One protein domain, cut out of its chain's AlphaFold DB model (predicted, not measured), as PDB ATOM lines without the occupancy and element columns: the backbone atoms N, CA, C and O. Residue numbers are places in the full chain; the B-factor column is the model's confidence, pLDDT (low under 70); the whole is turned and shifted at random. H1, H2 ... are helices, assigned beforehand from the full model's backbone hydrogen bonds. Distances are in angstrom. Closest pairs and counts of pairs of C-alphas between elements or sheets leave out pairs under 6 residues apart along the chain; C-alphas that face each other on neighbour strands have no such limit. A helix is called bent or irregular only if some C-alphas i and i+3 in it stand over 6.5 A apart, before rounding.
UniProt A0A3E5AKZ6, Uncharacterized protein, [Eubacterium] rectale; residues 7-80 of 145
ATOM      1  N   VAL A   7     224.243 279.531 177.547       82.38
ATOM      2  CA  VAL A   7     222.881 279.876 177.970       82.38
ATOM      3  C   VAL A   7     221.823 279.053 177.231       82.38
ATOM      4  O   VAL A   7     220.957 278.478 177.871       82.38
ATOM      5  N   LEU A   8     221.904 278.936 175.903       85.50
ATOM      6  CA  LEU A   8     220.946 278.165 175.110       85.50
ATOM      7  C   LEU A   8     221.022 276.668 175.437       85.50
ATOM      8  O   LEU A   8     219.990 276.015 175.532       85.50
ATOM      9  N   LEU A   9     222.226 276.134 175.658       86.88
ATOM     10  CA  LEU A   9     222.414 274.746 176.087       86.88
ATOM     11  C   LEU A   9     221.733 274.527 177.444       86.88
ATOM     12  O   LEU A   9     220.826 273.711 177.545       86.88
ATOM     13  N   VAL A  10     222.044 275.352 178.444       86.94
ATOM     14  CA  VAL A  10     221.393 275.292 179.763       86.94
ATOM     15  C   VAL A  10     219.868 275.434 179.660       86.94
ATOM     16  O   VAL A  10     219.145 274.699 180.324       86.94
ATOM     17  N   VAL A  11     219.351 276.299 178.785       91.00
ATOM     18  CA  VAL A  11     217.903 276.414 178.536       91.00
ATOM     19  C   VAL A  11     217.326 275.116 177.962       91.00
ATOM     20  O   VAL A  11     216.271 274.683 178.414       91.00
ATOM     21  N   PHE A  12     218.020 274.448 177.034       89.81
ATOM     22  CA  PHE A  12     217.603 273.152 176.480       89.81
ATOM     23  C   PHE A  12     217.698 271.985 177.469       89.81
ATOM     24  O   PHE A  12     217.079 270.949 177.235       89.81
ATOM     25  N   PHE A  13     218.412 272.130 178.582       92.69
ATOM     26  CA  PHE A  13     218.463 271.095 179.612       92.69
ATOM     27  C   PHE A  13     217.092 270.884 180.283       92.69
ATOM     28  O   PHE A  13     216.646 269.749 180.446       92.69
ATOM     29  N   PHE A  14     216.370 271.962 180.602       92.31
ATOM     30  CA  PHE A  14     215.053 271.896 181.250       92.31
ATOM     31  C   PHE A  14     213.980 271.114 180.463       92.31
ATOM     32  O   PHE A  14     213.365 270.221 181.049       92.31
ATOM     33  N   PRO A  15     213.743 271.357 179.156       92.94
ATOM     34  CA  PRO A  15     212.770 270.581 178.394       92.94
ATOM     35  C   PRO A  15     213.181 269.112 178.250       92.94
ATOM     36  O   PRO A  15     212.306 268.252 178.221       92.94
ATOM     37  N   VAL A  16     214.481 268.790 178.226       93.81
ATOM     38  CA  VAL A  16     214.956 267.392 178.222       93.81
ATOM     39  C   VAL A  16     214.585 266.687 179.527       93.81
ATOM     40  O   VAL A  16     214.087 265.563 179.489       93.81
ATOM     41  N   MET A  17     214.752 267.357 180.670       92.81
ATOM     42  CA  MET A  17     214.350 266.818 181.974       92.81
ATOM     43  C   MET A  17     212.834 266.610 182.064       92.81
ATOM     44  O   MET A  17     212.381 265.552 182.498       92.81
ATOM     45  N   ILE A  18     212.048 267.587 181.601       92.94
ATOM     46  CA  ILE A  18     210.581 267.497 181.568       92.94
ATOM     47  C   ILE A  18     210.133 266.348 180.655       92.94
ATOM     48  O   ILE A  18     209.300 265.531 181.043       92.94
ATOM     49  N   CYS A  19     210.727 266.236 179.465       92.62
ATOM     50  CA  CYS A  19     210.466 265.141 178.534       92.62
ATOM     51  C   CYS A  19     210.795 263.781 179.164       92.62
ATOM     52  O   CYS A  19     209.983 262.862 179.100       92.62
ATOM     53  N   GLY A  20     211.938 263.663 179.845       92.38
ATOM     54  CA  GLY A  20     212.327 262.436 180.538       92.38
ATOM     55  C   GLY A  20     211.385 262.044 181.670       92.38
ATOM     56  O   GLY A  20     211.069 260.863 181.821       92.38
ATOM     57  N   TYR A  21     210.881 263.024 182.422       93.38
ATOM     58  CA  TYR A  21     209.881 262.790 183.457       93.38
ATOM     59  C   TYR A  21     208.585 262.212 182.871       93.38
ATOM     60  O   TYR A  21     208.155 261.136 183.291       93.38
ATOM     61  N   TYR A  22     208.013 262.848 181.844       91.75
ATOM     62  CA  TYR A  22     206.792 262.350 181.199       91.75
ATOM     63  C   TYR A  22     207.001 261.021 180.473       91.75
ATOM     64  O   TYR A  22     206.120 260.163 180.501       91.75
ATOM     65  N   LEU A  23     208.176 260.807 179.875       91.69
ATOM     66  CA  LEU A  23     208.520 259.524 179.276       91.69
ATOM     67  C   LEU A  23     208.519 258.416 180.332       91.69
ATOM     68  O   LEU A  23     208.013 257.329 180.080       91.69
ATOM     69  N   SER A  24     209.029 258.698 181.533       91.50
ATOM     70  CA  SER A  24     209.033 257.725 182.624       91.50
ATOM     71  C   SER A  24     207.647 257.404 183.181       91.50
ATOM     72  O   SER A  24     207.415 256.265 183.582       91.50
ATOM     73  N   ALA A  25     206.716 258.360 183.132       90.38
ATOM     74  CA  ALA A  25     205.337 258.186 183.587       90.38
ATOM     75  C   ALA A  25     204.554 257.138 182.769       90.38
ATOM     76  O   ALA A  25     203.563 256.583 183.244       90.38
ATOM     77  N   LEU A  26     205.008 256.846 181.547       89.81
ATOM     78  CA  LEU A  26     204.414 255.830 180.675       89.81
ATOM     79  C   LEU A  26     204.765 254.397 181.110       89.81
ATOM     80  O   LEU A  26     204.050 253.462 180.748       89.81
ATOM     81  N   PHE A  27     205.842 254.206 181.881       87.81
ATOM     82  CA  PHE A  27     206.317 252.887 182.301       87.81
ATOM     83  C   PHE A  27     205.756 252.501 183.671       87.81
ATOM     84  O   PHE A  27     205.925 253.212 184.664       87.81
ATOM     85  N   SER A  28     205.124 251.328 183.737       78.44
ATOM     86  CA  SER A  28     204.554 250.789 184.975       78.44
ATOM     87  C   SER A  28     205.521 249.801 185.634       78.44
ATOM     88  O   SER A  28     206.081 248.959 184.930       78.44
ATOM     89  N   PRO A  29     205.731 249.869 186.962       76.31
ATOM     90  CA  PRO A  29     206.530 248.878 187.686       76.31
ATOM     91  C   PRO A  29     205.774 247.565 187.924       76.31
ATOM     92  O   PRO A  29     206.404 246.513 187.960       76.31
ATOM     93  N   ASP A  30     204.445 247.620 188.041       78.44
ATOM     94  CA  ASP A  30     203.629 246.479 188.483       78.44
ATOM     95  C   ASP A  30     203.126 245.591 187.337       78.44
ATOM     96  O   ASP A  30     202.826 244.416 187.531       78.44
ATOM     97  N   VAL A  31     203.019 246.145 186.127       80.56
ATOM     98  CA  VAL A  31     202.437 245.464 184.961       80.56
ATOM     99  C   VAL A  31     203.486 245.354 183.867       80.56
ATOM    100  O   VAL A  31     204.288 246.265 183.667       80.56
ATOM    101  N   LYS A  32     203.459 244.249 183.114       80.81
ATOM    102  CA  LYS A  32     204.324 244.075 181.945       80.81
ATOM    103  C   LYS A  32     204.171 245.272 180.996       80.81
ATOM    104  O   LYS A  32     203.065 245.616 180.568       80.81
ATOM    105  N   ASN A  33     205.297 245.899 180.670       80.69
ATOM    106  CA  ASN A  33     205.349 247.054 179.782       80.69
ATOM    107  C   ASN A  33     205.141 246.591 178.329       80.69
ATOM    108  O   ASN A  33     206.080 246.164 177.660       80.69
ATOM    109  N   THR A  34     203.893 246.653 177.871       86.12
ATOM    110  CA  THR A  34     203.442 246.369 176.501       86.12
ATOM    111  C   THR A  34     202.874 247.666 175.916       86.12
ATOM    112  O   THR A  34     202.500 248.575 176.653       86.12
ATOM    113  N   ILE A  35     202.756 247.767 174.592       85.75
ATOM    114  CA  ILE A  35     202.241 248.973 173.918       85.75
ATOM    115  C   ILE A  35     200.865 249.402 174.470       85.75
ATOM    116  O   ILE A  35     200.638 250.586 174.713       85.75
ATOM    117  N   TYR A  36     199.968 248.449 174.743       88.25
ATOM    118  CA  TYR A  36     198.638 248.735 175.295       88.25
ATOM    119  C   TYR A  36     198.686 249.345 176.702       88.25
ATOM    120  O   TYR A  36     197.984 250.314 176.976       88.25
ATOM    121  N   THR A  37     199.567 248.846 177.574       87.38
ATOM    122  CA  THR A  37     199.677 249.350 178.950       87.38
ATOM    123  C   THR A  37     200.271 250.757 178.984       87.38
ATOM    124  O   THR A  37     199.817 251.601 179.755       87.38
ATOM    125  N   MET A  38     201.210 251.056 178.080       88.75
ATOM    126  CA  MET A  38     201.707 252.421 177.871       88.75
ATOM    127  C   MET A  38     200.618 253.363 177.354       88.75
ATOM    128  O   MET A  38     200.540 254.509 177.795       88.75
ATOM    129  N   MET A  39     199.758 252.891 176.447       90.62
ATOM    130  CA  MET A  39     198.654 253.686 175.906       90.62
ATOM    131  C   MET A  39     197.628 254.052 176.986       90.62
ATOM    132  O   MET A  39     197.151 255.186 177.031       90.62
ATOM    133  N   ASP A  40     197.309 253.128 177.890       90.19
ATOM    134  CA  ASP A  40     196.391 253.417 178.994       90.19
ATOM    135  C   ASP A  40     197.006 254.382 180.012       90.19
ATOM    136  O   ASP A  40     196.344 255.320 180.460       90.19
ATOM    137  N   ARG A  41     198.305 254.247 180.300       88.00
ATOM    138  CA  ARG A  41     199.039 255.219 181.124       88.00
ATOM    139  C   ARG A  41     199.091 256.598 180.484       88.00
ATOM    140  O   ARG A  41     198.904 257.593 181.178       88.00
ATOM    141  N   TYR A  42     199.261 256.671 179.167       91.12
ATOM    142  CA  TYR A  42     199.199 257.933 178.441       91.12
ATOM    143  C   TYR A  42     197.850 258.637 178.629       91.12
ATOM    144  O   TYR A  42     197.830 259.845 178.866       91.12
ATOM    145  N   LYS A  43     196.724 257.906 178.592       91.50
ATOM    146  CA  LYS A  43     195.395 258.492 178.850       91.50
ATOM    147  C   LYS A  43     195.310 259.107 180.251       91.50
ATOM    148  O   LYS A  43     194.764 260.198 180.388       91.50
ATOM    149  N   ILE A  44     195.884 258.448 181.258       89.94
ATOM    150  CA  ILE A  44     195.928 258.947 182.643       89.94
ATOM    151  C   ILE A  44     196.770 260.227 182.727       89.94
ATOM    152  O   ILE A  44     196.293 261.243 183.229       89.94
ATOM    153  N   VAL A  45     197.984 260.211 182.162       91.62
ATOM    154  CA  VAL A  45     198.884 261.378 182.135       91.62
ATOM    155  C   VAL A  45     198.245 262.556 181.401       91.62
ATOM    156  O   VAL A  45     198.320 263.692 181.863       91.62
ATOM    157  N   LYS A  46     197.564 262.290 180.284       92.69
ATOM    158  CA  LYS A  46     196.833 263.300 179.514       92.69
ATOM    159  C   LYS A  46     195.670 263.903 180.307       92.69
ATOM    160  O   LYS A  46     195.423 265.098 180.180       92.69
ATOM    161  N   ALA A  47     194.953 263.095 181.088       93.38
ATOM    162  CA  ALA A  47     193.821 263.561 181.885       93.38
ATOM    163  C   ALA A  47     194.257 264.473 183.045       93.38
ATOM    164  O   ALA A  47     193.552 265.428 183.362       93.38
ATOM    165  N   ALA A  48     195.420 264.214 183.650       91.94
ATOM    166  CA  ALA A  48     195.945 264.998 184.767       91.94
ATOM    167  C   ALA A  48     197.440 265.330 184.577       91.94
ATOM    168  O   ALA A  48     198.299 264.693 185.191       91.94
ATOM    169  N   PRO A  49     197.793 266.341 183.765       88.06
ATOM    170  CA  PRO A  49     199.190 266.609 183.407       88.06
ATOM    171  C   PRO A  49     200.059 267.062 184.590       88.06
ATOM    172  O   PRO A  49     201.251 266.785 184.611       88.06
ATOM    173  N   PHE A  50     199.469 267.725 185.589       89.75
ATOM    174  CA  PHE A  50     200.189 268.249 186.757       89.75
ATOM    175  C   PHE A  50     200.225 267.286 187.953       89.75
ATOM    176  O   PHE A  50     200.698 267.659 189.027       89.75
ATOM    177  N   ALA A  51     199.712 266.064 187.799       90.31
ATOM    178  CA  ALA A  51     199.819 265.051 188.842       90.31
ATOM    179  C   ALA A  51     201.251 264.496 188.932       90.31
ATOM    180  O   ALA A  51     202.031 264.564 187.982       90.31
ATOM    181  N   ASN A  52     201.600 263.933 190.091       89.56
ATOM    182  CA  ASN A  52     202.917 263.346 190.299       89.56
ATOM    183  C   ASN A  52     202.953 261.879 189.839       89.56
ATOM    184  O   ASN A  52     202.284 261.026 190.418       89.56
ATOM    185  N   TYR A  53     203.787 261.583 188.843       87.62
ATOM    186  CA  TYR A  53     203.992 260.259 188.245       87.62
ATOM    187  C   TYR A  53     205.353 259.636 188.582       87.62
ATOM    188  O   TYR A  53     205.902 258.858 187.799       87.62
ATOM    189  N   PHE A  54     205.938 259.996 189.726       85.50
ATOM    190  CA  PHE A  54     207.250 259.490 190.115       85.50
ATOM    191  C   PHE A  54     207.247 257.960 190.253       85.50
ATOM    192  O   PHE A  54     206.447 257.381 190.986       85.50
ATOM    193  N   SER A  55     208.164 257.306 189.543       86.56
ATOM    194  CA  SER A  55     208.276 255.851 189.463       86.56
ATOM    195  C   SER A  55     209.737 255.420 189.596       86.56
ATOM    196  O   SER A  55     210.663 256.214 189.409       86.56
ATOM    197  N   LYS A  56     209.975 254.127 189.842       86.38
ATOM    198  CA  LYS A  56     211.327 253.538 189.840       86.38
ATOM    199  C   LYS A  56     212.060 253.785 188.514       86.38
ATOM    200  O   LYS A  56     213.282 253.921 188.494       86.38
ATOM    201  N   TYR A  57     211.320 253.886 187.409       88.31
ATOM    202  CA  TYR A  57     211.879 254.154 186.083       88.31
ATOM    203  C   TYR A  57     212.274 255.614 185.856       88.31
ATOM    204  O   TYR A  57     213.089 255.874 184.974       88.31
ATOM    205  N   THR A  58     211.759 256.558 186.649       90.56
ATOM    206  CA  THR A  58     212.038 257.992 186.485       90.56
ATOM    207  C   THR A  58     213.525 258.288 186.599       90.56
ATOM    208  O   THR A  58     214.086 258.940 185.723       90.56
ATOM    209  N   VAL A  59     214.191 257.731 187.612       90.31
ATOM    210  CA  VAL A  59     215.634 257.924 187.820       90.31
ATOM    211  C   VAL A  59     216.445 257.306 186.679       90.31
ATOM    212  O   VAL A  59     217.368 257.933 186.163       90.31
ATOM    213  N   VAL A  60     216.079 256.093 186.253       91.62
ATOM    214  CA  VAL A  60     216.800 255.356 185.207       91.62
ATOM    215  C   VAL A  60     216.696 256.075 183.861       91.62
ATOM    216  O   VAL A  60     217.707 256.307 183.203       91.62
ATOM    217  N   ILE A  61     215.487 256.471 183.463       92.44
ATOM    218  CA  ILE A  61     215.237 257.138 182.179       92.44
ATOM    219  C   ILE A  61     215.870 258.531 182.154       92.44
ATOM    220  O   ILE A  61     216.517 258.883 181.166       92.44
ATOM    221  N   LEU A  62     215.750 259.300 183.243       94.12
ATOM    222  CA  LEU A  62     216.408 260.604 183.354       94.12
ATOM    223  C   LEU A  62     217.924 260.480 183.235       94.12
ATOM    224  O   LEU A  62     218.536 261.261 182.513       94.12
ATOM    225  N   PHE A  63     218.529 259.484 183.883       93.44
ATOM    226  CA  PHE A  63     219.969 259.263 183.795       93.44
ATOM    227  C   PHE A  63     220.429 259.036 182.348       93.44
ATOM    228  O   PHE A  63     221.359 259.702 181.888       93.44
ATOM    229  N   PHE A  64     219.753 258.157 181.601       94.12
ATOM    230  CA  PHE A  64     220.093 257.909 180.196       94.12
ATOM    231  C   PHE A  64     219.881 259.140 179.307       94.12
ATOM    232  O   PHE A  64     220.717 259.417 178.446       94.12
ATOM    233  N   LEU A  65     218.810 259.905 179.527       94.56
ATOM    234  CA  LEU A  65     218.556 261.137 178.775       94.56
ATOM    235  C   LEU A  65     219.602 262.218 179.050       94.56
ATOM    236  O   LEU A  65     220.077 262.850 178.109       94.56
ATOM    237  N   ILE A  66     220.006 262.401 180.309       94.25
ATOM    238  CA  ILE A  66     221.072 263.338 180.686       94.25
ATOM    239  C   ILE A  66     222.399 262.908 180.060       94.25
ATOM    240  O   ILE A  66     223.119 263.741 179.510       94.25
ATOM    241  N   LEU A  67     222.714 261.610 180.098       95.19
ATOM    242  CA  LEU A  67     223.926 261.075 179.485       95.19
ATOM    243  C   LEU A  67     223.950 261.354 177.978       95.19
ATOM    244  O   LEU A  67     224.938 261.871 177.456       95.19
ATOM    245  N   PHE A  68     222.850 261.063 177.285       94.69
ATOM    246  CA  PHE A  68     222.717 261.318 175.852       94.69
ATOM    247  C   PHE A  68     222.827 262.811 175.522       94.69
ATOM    248  O   PHE A  68     223.555 263.208 174.610       94.69
ATOM    249  N   TYR A  69     222.173 263.655 176.319       93.12
ATOM    250  CA  TYR A  69     222.254 265.103 176.203       93.12
ATOM    251  C   TYR A  69     223.688 265.623 176.383       93.12
ATOM    252  O   TYR A  69     224.130 266.492 175.629       93.12
ATOM    253  N   PHE A  70     224.446 265.071 177.334       92.06
ATOM    254  CA  PHE A  70     225.842 265.443 177.560       92.06
ATOM    255  C   PHE A  70     226.738 265.053 176.378       92.06
ATOM    256  O   PHE A  70     227.566 265.854 175.942       92.06
ATOM    257  N   VAL A  71     226.527 263.870 175.794       93.88
ATOM    258  CA  VAL A  71     227.243 263.438 174.583       93.88
ATOM    259  C   VAL A  71     226.974 264.394 173.417       93.88
ATOM    260  O   VAL A  71     227.920 264.861 172.782       93.88
ATOM    261  N   ILE A  72     225.708 264.751 173.165       90.38
ATOM    262  CA  ILE A  72     225.351 265.734 172.129       90.38
ATOM    263  C   ILE A  72     225.991 267.090 172.427       90.38
ATOM    264  O   ILE A  72     226.567 267.712 171.536       90.38
ATOM    265  N   SER A  73     225.930 267.533 173.680       88.38
ATOM    266  CA  SER A  73     226.505 268.802 174.126       88.38
ATOM    267  C   SER A  73     228.002 268.879 173.830       88.38
ATOM    268  O   SER A  73     228.463 269.865 173.259       88.38
ATOM    269  N   ILE A  74     228.756 267.818 174.131       88.44
ATOM    270  CA  ILE A  74     230.177 267.701 173.777       88.44
ATOM    271  C   ILE A  74     230.353 267.822 172.260       88.44
ATOM    272  O   ILE A  74     231.134 268.651 171.800       88.44
ATOM    273  N   ILE A  75     229.614 267.044 171.465       86.81
ATOM    274  CA  ILE A  75     229.736 267.073 169.998       86.81
ATOM    275  C   ILE A  75     229.485 268.481 169.453       86.81
ATOM    276  O   ILE A  75     230.217 268.943 168.583       86.81
ATOM    277  N   VAL A  76     228.485 269.186 169.975       84.25
ATOM    278  CA  VAL A  76     228.155 270.544 169.539       84.25
ATOM    279  C   VAL A  76     229.244 271.542 169.939       84.25
ATOM    280  O   VAL A  76     229.629 272.381 169.122       84.25
ATOM    281  N   LEU A  77     229.779 271.441 171.159       80.44
ATOM    282  CA  LEU A  77     230.841 272.325 171.648       80.44
ATOM    283  C   LEU A  77     232.162 272.123 170.887       80.44
ATOM    284  O   LEU A  77     232.801 273.099 170.500       80.44
ATOM    285  N   PHE A  78     232.561 270.874 170.636       76.75
ATOM    286  CA  PHE A  78     233.823 270.545 169.960       76.75
ATOM    287  C   PHE A  78     233.708 270.497 168.426       76.75
ATOM    288  O   PHE A  78     234.707 270.644 167.725       76.75
ATOM    289  N   GLY A  79     232.502 270.315 167.883       68.31
ATOM    290  CA  GLY A  79     232.247 270.210 166.444       68.31
ATOM    291  C   GLY A  79     232.387 271.532 165.688       68.31
ATOM    292  O   GLY A  79     232.559 271.537 164.465       68.31
ATOM    293  N   GLN A  80     232.373 272.668 166.391       63.44
ATOM    294  CA  GLN A  80     232.582 273.972 165.771       63.44
ATOM    295  C   GLN A  80     234.066 274.223 165.496       63.44
ATOM    296  O   GLN A  80     234.803 274.785 166.307       63.44
TER     297      GLN A  80
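AT A GLANCE: This is residues 7 to 80 of the 145 residues of an uncharacterized protein of [Eubacterium] rectale (UniProt A0A3E5AKZ6). Two long helices, H1 and H3, lie side by side and run opposite ways as a narrow V, and the short helix H2 lies across the closed end, near the last residues of H1 but set off from H3. The V makes the long axis, and its open end holds both the first and the last printed residue. The printed part has 74 residues with three named helices, in the order H1, H2, H3, and no named strand; the class is all helix. The whole is loose, with a radius of gyration of the C-alphas of 14.7 A, and elongated, with spans of 44 by 23 by 18 A.

HOW THE PARTS SIT: The longest helix is H3, residues 56 to 79. It touches H1, residues 7 to 25, with 21 pairs of C-alphas within 8 A. Their closest C-alphas, those of Ser 24 and Thr 58, are 4.9 A apart. The lines of H1 and H3 stand at a shallow tilt of 28 degrees, and the two run opposite ways, with their centres 10.0 A apart. H2, residues 35 to 47, is close to H1 but not clearly touching, with 2 pairs of C-alphas within 8 A. The closest C-alphas of H1 and H2 are those of Ala 25 and Val 45, 7.3 A apart. H1 and H2 run opposite ways at a steep tilt of 65 degrees. H2 and H3 are apart, with no C-alpha of the one within 8 A of the other. Every O i to N i+4 pair is within hydrogen-bond range in H2, against 12 of 15 in H1 and 19 of 20 in H3.

IN THESE COORDINATES: H3 is 35.5 A long from C-alpha 56 at (211.327, 253.538, 189.840) to C-alpha 79 at (232.247, 270.210, 166.444). It is neither bent nor irregular, but only just: C-alphas 56 and 59 are 6.5 A apart. H1 begins with C-alpha 7 at (222.881, 279.876, 177.970) and is 28.5 A long to C-alpha 25. H2 measures 18.6 A from C-alpha 35 to C-alpha 47.

THE WHOLE: The two C-alphas farthest apart are those of Asp 30 and Gln 80, at 45.9 A. The C-alphas of Val 7 and Gln 80, the first and last printed, are 16.7 A apart. The printed part has no cut. The link from H1 to H2, nine residues, and the link from H2 to H3, eight residues, are both short. The mean pLDDT of the printed part is 88.5, and residues 79 to 80 are under 70, where the model's confidence is low.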